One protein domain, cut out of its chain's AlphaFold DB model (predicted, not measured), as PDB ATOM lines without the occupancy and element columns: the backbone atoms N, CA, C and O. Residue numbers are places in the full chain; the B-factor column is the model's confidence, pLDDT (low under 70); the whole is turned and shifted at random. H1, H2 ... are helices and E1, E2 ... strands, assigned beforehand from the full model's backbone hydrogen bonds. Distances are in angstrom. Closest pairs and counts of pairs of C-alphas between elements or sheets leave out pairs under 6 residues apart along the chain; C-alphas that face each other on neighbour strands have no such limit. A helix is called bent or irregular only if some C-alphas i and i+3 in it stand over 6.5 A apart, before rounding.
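AT A GLANCE: This is residues 16 to 65 of the 65 residues of an uncharacterized protein of Pseudomonas aestus (UniProt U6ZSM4). A small, twisted sheet of three antiparallel strands makes a wall, with E3 in the middle between E1 and E2, and the one helix, H1, is laid over one face of it, running along the strands; no named helix covers the opposite face. The result is a flat, two-layer slab, one layer the helix and the other the sheet, with H1 linked at its last residue to E1 and the hairpin of E2 and E3 completing the sheet. The printed part has 50 residues, with one named helix and three named strands in the order H1, E1, E2, E3 along the chain, and the strand order across the sheet is E1, E3, E2. The class is mixed, helices and strands, and the whole is compact, with a radius of gyration of the C-alphas of 10.4 A and spans of 29 by 22 by 11 A.

HOW THE PARTS SIT: The inner strand of the sheet is E3, residues 58 to 64, and its edge strands are E1, residues 34 to 40, and E2, residues 48 to 53. E1 and E3 are antiparallel, their N-to-C directions at 154 degrees, and C-alphas 37 and 61 face each other at 5.1 A. Between these two strands N 37 and O 61 are within hydrogen-bond range at 2.9 A, and N 61 and O 37 at 2.8 A. E2 and E3 form a hairpin, antiparallel at 150 degrees, with C-alphas 59 and 52 facing each other at 4.2 A. Here N 50 and O 60 are within hydrogen-bond range at 2.9 A, and N 60 and O 51 at 2.8 A. E1 and E2, which follow each other in the chain, are apart. The sheet is strongly twisted, but only just: its C-alphas lie up to 4.2 A off the best plane through them. H1, residues 16 to 28, is on the sheet at a height over the sheet of 8.9 A. It lies over E3, on which 6 of its 13 C-alphas fall, and only just not over E2, on which 2 fall. On the local plane its line stands at 25 degrees to that of E3, along the strands. The closest C-alphas of H1 and E2 are those of Leu 18 and Cys 53, 6.9 A apart. For H1 and E3 they are those of Lys 19 and Ile 60, also 6.9 A apart, and for H1 and E1 those of Lys 19 and Leu 36, at 7.0 A. In H1 every O i to N i+4 pair is within hydrogen-bond range.

IN THESE COORDINATES: E1 runs from Tyr 34 to Asp 40 and measures 19.4 A from first to last C-alpha. E3, from Lys 58 to Arg 64, measures 19.4 A as well; its last C-alpha, that of Arg 64, is at (-35.693, 13.501, 38.956). E2, from Lys 48 to Cys 53, is 14.6 A long, and its C-alpha 48 is at (-28.774, 7.816, 38.781). H1 begins with C-alpha 16 at (-20.528, 19.894, 29.264) and ends at Ala 28, 18.1 A away; it is not bent.

THE WHOLE: The two C-alphas farthest apart are those of Gly 30 and Thr 57, at 29.2 A. The C-alphas of the first and last printed residues, Glu 16 and Gly 65, are 21.0 A apart, and Gly 65 is the chain's last residue. The printed part has no cut. The links from H1 to E1, residues 29 to 33, and from E2 to E3, residues 54 to 57, are tight, and the link from E1 to E2, residues 41 to 47, is short. The mean pLDDT of the printed part is 88.3, and no printed residue is under 70.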
ATOM      1  N   GLU A  16     -19.567  19.015  29.922       86.56
ATOM      2  CA  GLU A  16     -20.528  19.894  29.264       86.56
ATOM      3  C   GLU A  16     -21.154  19.278  28.008       86.56
ATOM      4  O   GLU A  16     -22.379  19.306  27.877       86.56
ATOM      5  N   GLU A  17     -20.361  18.685  27.110       87.69
ATOM      6  CA  GLU A  17     -20.911  18.075  25.892       87.69
ATOM      7  C   GLU A  17     -21.755  16.848  26.216       87.69
ATOM      8  O   GLU A  17     -22.899  16.745  25.770       87.69
ATOM      9  N   LEU A  18     -21.228  15.943  27.048       89.19
ATOM     10  CA  LEU A  18     -21.955  14.731  27.414       89.19
ATOM     11  C   LEU A  18     -23.246  15.071  28.176       89.19
ATOM     12  O   LEU A  18     -24.283  14.450  27.949       89.19
ATOM     13  N   LYS A  19     -23.213  16.092  29.042       88.81
ATOM     14  CA  LYS A  19     -24.396  16.612  29.737       88.81
ATOM     15  C   LYS A  19     -25.428  17.150  28.751       88.81
ATOM     16  O   LYS A  19     -26.606  16.857  28.925       88.81
ATOM     17  N   GLY A  20     -25.003  17.886  27.723       90.81
ATOM     18  CA  GLY A  20     -25.881  18.381  26.661       90.81
ATOM     19  C   GLY A  20     -26.539  17.255  25.859       90.81
ATOM     20  O   GLY A  20     -27.753  17.266  25.670       90.81
ATOM     21  N   GLU A  21     -25.770  16.240  25.456       90.50
ATOM     22  CA  GLU A  21     -26.305  15.055  24.769       90.50
ATOM     23  C   GLU A  21     -27.321  14.299  25.638       90.50
ATOM     24  O   GLU A  21     -28.377  13.883  25.160       90.50
ATOM     25  N   ILE A  22     -27.021  14.128  26.929       91.56
ATOM     26  CA  ILE A  22     -27.919  13.473  27.883       91.56
ATOM     27  C   ILE A  22     -29.195  14.299  28.074       91.56
ATOM     28  O   ILE A  22     -30.280  13.724  28.015       91.56
ATOM     29  N   ALA A  23     -29.086  15.618  28.251       90.06
ATOM     30  CA  ALA A  23     -30.228  16.524  28.370       90.06
ATOM     31  C   ALA A  23     -31.137  16.429  27.139       90.06
ATOM     32  O   ALA A  23     -32.310  16.104  27.273       90.06
ATOM     33  N   ALA A  24     -30.570  16.551  25.935       92.19
ATOM     34  CA  ALA A  24     -31.323  16.434  24.688       92.19
ATOM     35  C   ALA A  24     -32.047  15.083  24.565       92.19
ATOM     36  O   ALA A  24     -33.188  15.020  24.112       92.19
ATOM     37  N   LYS A  25     -31.414  13.983  24.999       90.94
ATOM     38  CA  LYS A  25     -32.066  12.666  25.039       90.94
ATOM     39  C   LYS A  25     -33.194  12.619  26.065       90.94
ATOM     40  O   LYS A  25     -34.229  12.029  25.774       90.94
ATOM     41  N   ILE A  26     -33.018  13.185  27.256       90.62
ATOM     42  CA  ILE A  26     -34.054  13.224  28.298       90.62
ATOM     43  C   ILE A  26     -35.245  14.079  27.838       90.62
ATOM     44  O   ILE A  26     -36.389  13.634  27.947       90.62
ATOM     45  N   ASP A  27     -34.973  15.238  27.236       89.44
ATOM     46  CA  ASP A  27     -35.975  16.128  26.644       89.44
ATOM     47  C   ASP A  27     -36.741  15.426  25.517       89.44
ATOM     48  O   ASP A  27     -37.968  15.485  25.469       89.44
ATOM     49  N   ALA A  28     -36.042  14.684  24.652       92.94
ATOM     50  CA  ALA A  28     -36.663  13.891  23.590       92.94
ATOM     51  C   ALA A  28     -37.543  12.749  24.127       92.94
ATOM     52  O   ALA A  28     -38.501  12.350  23.468       92.94
ATOM     53  N   ASN A  29     -37.249  12.234  25.325       89.50
ATOM     54  CA  ASN A  29     -38.120  11.287  26.027       89.50
ATOM     55  C   ASN A  29     -39.305  11.977  26.727       89.50
ATOM     56  O   ASN A  29     -40.147  11.291  27.305       89.50
ATOM     57  N   GLY A  30     -39.382  13.310  26.691       90.31
ATOM     58  CA  GLY A  30     -40.467  14.075  27.292       90.31
ATOM     59  C   GLY A  30     -40.475  13.989  28.813       90.31
ATOM     60  O   GLY A  30     -41.547  13.928  29.408       90.31
ATOM     61  N   VAL A  31     -39.302  13.930  29.450       88.62
ATOM     62  CA  VAL A  31     -39.194  13.920  30.913       88.62
ATOM     63  C   VAL A  31     -39.071  15.363  31.413       88.62
ATOM     64  O   VAL A  31     -37.997  15.951  31.298       88.62
ATOM     65  N   PRO A  32     -40.134  15.962  31.974       80.62
ATOM     66  CA  PRO A  32     -40.045  17.279  32.591       80.62
ATOM     67  C   PRO A  32     -39.415  17.183  33.990       80.62
ATOM     68  O   PRO A  32     -39.474  16.135  34.634       80.62
ATOM     69  N   HIS A  33     -38.862  18.299  34.475       85.81
ATOM     70  CA  HIS A  33     -38.318  18.451  35.835       85.81
ATOM     71  C   HIS A  33     -37.201  17.452  36.191       85.81
ATOM     72  O   HIS A  33     -37.327  16.626  37.096       85.81
ATOM     73  N   TYR A  34     -36.067  17.561  35.498       89.12
ATOM     74  CA  TYR A  34     -34.848  16.840  35.854       89.12
ATOM     75  C   TYR A  34     -33.669  17.785  36.073       89.12
ATOM     76  O   TYR A  34     -33.615  18.887  35.530       89.12
ATOM     77  N   SER A  35     -32.695  17.297  36.835       89.62
ATOM     78  CA  SER A  35     -31.419  17.957  37.079       89.62
ATOM     79  C   SER A  35     -30.277  17.014  36.728       89.62
ATOM     80  O   SER A  35     -30.286  15.837  37.092       89.62
ATOM     81  N   LEU A  36     -29.283  17.547  36.020       91.44
ATOM     82  CA  LEU A  36     -28.037  16.857  35.702       91.44
ATOM     83  C   LEU A  36     -26.895  17.511  36.476       91.44
ATOM     84  O   LEU A  36     -26.553  18.675  36.234       91.44
ATOM     85  N   GLU A  37     -26.302  16.755  37.388       90.69
ATOM     86  CA  GLU A  37     -25.226  17.190  38.274       90.69
ATOM     87  C   GLU A  37     -23.942  16.437  37.930       90.69
ATOM     88  O   GLU A  37     -23.980  15.238  37.670       90.69
ATOM     89  N   VAL A  38     -22.810  17.137  37.888       91.12
ATOM     90  CA  VAL A  38     -21.507  16.506  37.655       91.12
ATOM     91  C   VAL A  38     -20.853  16.307  39.010       91.12
ATOM     92  O   VAL A  38     -20.596  17.277  39.719       91.12
ATOM     93  N   VAL A  39     -20.583  15.058  39.358       91.12
ATOM     94  CA  VAL A  39     -19.925  14.672  40.608       91.12
ATOM     95  C   VAL A  39     -18.652  13.900  40.292       91.12
ATOM     96  O   VAL A  39     -18.460  13.430  39.173       91.12
ATOM     97  N   ASP A  40     -17.758  13.765  41.263       92.00
ATOM     98  CA  ASP A  40     -16.617  12.865  41.110       92.00
ATOM     99  C   ASP A  40     -17.074  11.404  41.121       92.00
ATOM    100  O   ASP A  40     -18.113  11.057  41.691       92.00
ATOM    101  N   LYS A  41     -16.301  10.529  40.478       87.62
ATOM    102  CA  LYS A  41     -16.621   9.105  40.402       87.62
ATOM    103  C   LYS A  41     -16.855   8.515  41.796       87.62
ATOM    104  O   LYS A  41     -15.971   8.559  42.649       87.62
ATOM    105  N   GLY A  42     -18.030   7.921  42.003       85.56
ATOM    106  CA  GLY A  42     -18.421   7.335  43.290       85.56
ATOM    107  C   GLY A  42     -18.949   8.332  44.327       85.56
ATOM    108  O   GLY A  42     -19.321   7.912  45.419       85.56
ATOM    109  N   ALA A  43     -19.041   9.625  43.998       87.31
ATOM    110  CA  ALA A  43     -19.688  10.643  44.830       87.31
ATOM    111  C   ALA A  43     -21.191  10.810  44.521       87.31
ATOM    112  O   ALA A  43     -21.856  11.684  45.079       87.31
ATOM    113  N   ALA A  44     -21.747   9.982  43.633       86.00
ATOM    114  CA  ALA A  44     -23.173   9.951  43.336       86.00
ATOM    115  C   ALA A  44     -23.968   9.400  44.537       86.00
ATOM    116  O   ALA A  44     -24.170   8.195  44.650       86.00
ATOM    117  N   ALA A  45     -24.401  10.286  45.440       77.25
ATOM    118  CA  ALA A  45     -25.146   9.909  46.645       77.25
ATOM    119  C   ALA A  45     -26.643   9.664  46.374       77.25
ATOM    120  O   ALA A  45     -27.173   8.613  46.719       77.25
ATOM    121  N   ASP A  46     -27.312  10.607  45.702       77.81
ATOM    122  CA  ASP A  46     -28.780  10.639  45.602       77.81
ATOM    123  C   ASP A  46     -29.256  10.823  44.158       77.81
ATOM    124  O   ASP A  46     -29.929  11.795  43.821       77.81
ATOM    125  N   GLY A  47     -28.871   9.924  43.256       86.44
ATOM    126  CA  GLY A  47     -29.340   9.972  41.874       86.44
ATOM    127  C   GLY A  47     -28.792   8.848  41.010       86.44
ATOM    128  O   GLY A  47     -28.044   7.985  41.464       86.44
ATOM    129  N   LYS A  48     -29.180   8.847  39.737       90.19
ATOM    130  CA  LYS A  48     -28.774   7.816  38.781       90.19
ATOM    131  C   LYS A  48     -27.600   8.303  37.943       90.19
ATOM    132  O   LYS A  48     -27.746   9.275  37.210       90.19
ATOM    133  N   VAL A  49     -26.473   7.596  37.971       91.19
ATOM    134  CA  VAL A  49     -25.375   7.853  37.030       91.19
ATOM    135  C   VAL A  49     -25.847   7.503  35.616       91.19
ATOM    136  O   VAL A  49     -26.179   6.356  35.319       91.19
ATOM    137  N   VAL A  50     -25.935   8.514  34.756       90.69
ATOM    138  CA  VAL A  50     -26.400   8.397  33.360       90.69
ATOM    139  C   VAL A  50     -25.265   8.533  32.349       90.69
ATOM    140  O   VAL A  50     -25.455   8.242  31.171       90.69
ATOM    141  N   GLY A  51     -24.075   8.920  32.808       89.31
ATOM    142  CA  GLY A  51     -22.864   8.972  32.003       89.31
ATOM    143  C   GLY A  51     -21.642   9.287  32.854       89.31
ATOM    144  O   GLY A  51     -21.765   9.677  34.013       89.31
ATOM    145  N   SER A  52     -20.461   9.133  32.267       90.00
ATOM    146  CA  SER A  52     -19.189   9.524  32.866       90.00
ATOM    147  C   SER A  52     -18.357  10.317  31.858       90.00
ATOM    148  O   SER A  52     -18.337  10.011  30.667       90.00
ATOM    149  N   CYS A  53     -17.717  11.381  32.334       88.44
ATOM    150  CA  CYS A  53     -16.966  12.365  31.550       88.44
ATOM    151  C   CYS A  53     -15.556  12.542  32.134       88.44
ATOM    152  O   CYS A  53     -15.220  11.902  33.135       88.44
ATOM    153  N   GLU A  54     -14.696  13.342  31.489       86.00
ATOM    154  CA  GLU A  54     -13.309  13.567  31.951       86.00
ATOM    155  C   GLU A  54     -12.526  12.243  32.101       86.00
ATOM    156  O   GLU A  54     -11.964  11.921  33.149       86.00
ATOM    157  N   ALA A  55     -12.590  11.402  31.066       82.19
ATOM    158  CA  ALA A  55     -12.032  10.041  31.027       82.19
ATOM    159  C   ALA A  55     -12.545   9.093  32.136       82.19
ATOM    160  O   ALA A  55     -11.910   8.088  32.453       82.19
ATOM    161  N   GLY A  56     -13.715   9.389  32.709       81.56
ATOM    162  CA  GLY A  56     -14.325   8.597  33.774       81.56
ATOM    163  C   GLY A  56     -13.875   8.997  35.175       81.56
ATOM    164  O   GLY A  56     -14.072   8.222  36.107       81.56
ATOM    165  N   THR A  57     -13.270  10.177  35.337       87.38
ATOM    166  CA  THR A  57     -12.990  10.766  36.659       87.38
ATOM    167  C   THR A  57     -14.230  11.420  37.265       87.38
ATOM    168  O   THR A  57     -14.362  11.458  38.489       87.38
ATOM    169  N   LYS A  58     -15.163  11.870  36.417       90.62
ATOM    170  CA  LYS A  58     -16.432  12.476  36.815       90.62
ATOM    171  C   LYS A  58     -17.617  11.710  36.249       90.62
ATOM    172  O   LYS A  58     -17.545  11.087  35.188       90.62
ATOM    173  N   GLU A  59     -18.723  11.773  36.966       91.75
ATOM    174  CA  GLU A  59     -19.984  11.120  36.656       91.75
ATOM    175  C   GLU A  59     -21.095  12.162  36.559       91.75
ATOM    176  O   GLU A  59     -21.146  13.126  37.320       91.75
ATOM    177  N   ILE A  60     -21.991  11.971  35.597       91.81
ATOM    178  CA  ILE A  60     -23.177  12.799  35.415       91.81
ATOM    179  C   ILE A  60     -24.331  12.073  36.087       91.81
ATOM    180  O   ILE A  60     -24.766  11.004  35.645       91.81
ATOM    181  N   VAL A  61     -24.817  12.664  37.168       92.69
ATOM    182  CA  VAL A  61     -25.908  12.157  37.983       92.69
ATOM    183  C   VAL A  61     -27.193  12.837  37.560       92.69
ATOM    184  O   VAL A  61     -27.339  14.056  37.605       92.69
ATOM    185  N   TYR A  62     -28.144  12.010  37.163       92.12
ATOM    186  CA  TYR A  62     -29.515  12.383  36.907       92.12
ATOM    187  C   TYR A  62     -30.324  12.319  38.198       92.12
ATOM    188  O   TYR A  62     -30.410  11.274  38.851       92.12
ATOM    189  N   LYS A  63     -30.964  13.439  38.522       90.25
ATOM    190  CA  LYS A  63     -31.936  13.577  39.601       90.25
ATOM    191  C   LYS A  63     -33.278  13.951  38.991       90.25
ATOM    192  O   LYS A  63     -33.370  14.913  38.232       90.25
ATOM    193  N   ARG A  64     -34.311  13.176  39.312       84.81
ATOM    194  CA  ARG A  64     -35.693  13.501  38.956       84.81
ATOM    195  C   ARG A  64     -36.322  14.245  40.131       84.81
ATOM    196  O   ARG A  64     -36.200  13.752  41.251       84.81
ATOM    197  N   GLY A  65     -36.910  15.410  39.863       74.25
ATOM    198  CA  GLY A  65     -37.687  16.181  40.841       74.25
ATOM    199  C   GLY A  65     -39.117  15.683  40.980       74.25
ATOM    200  O   GLY A  65     -39.594  14.979  40.057       74.25
TER     201      GLY A  65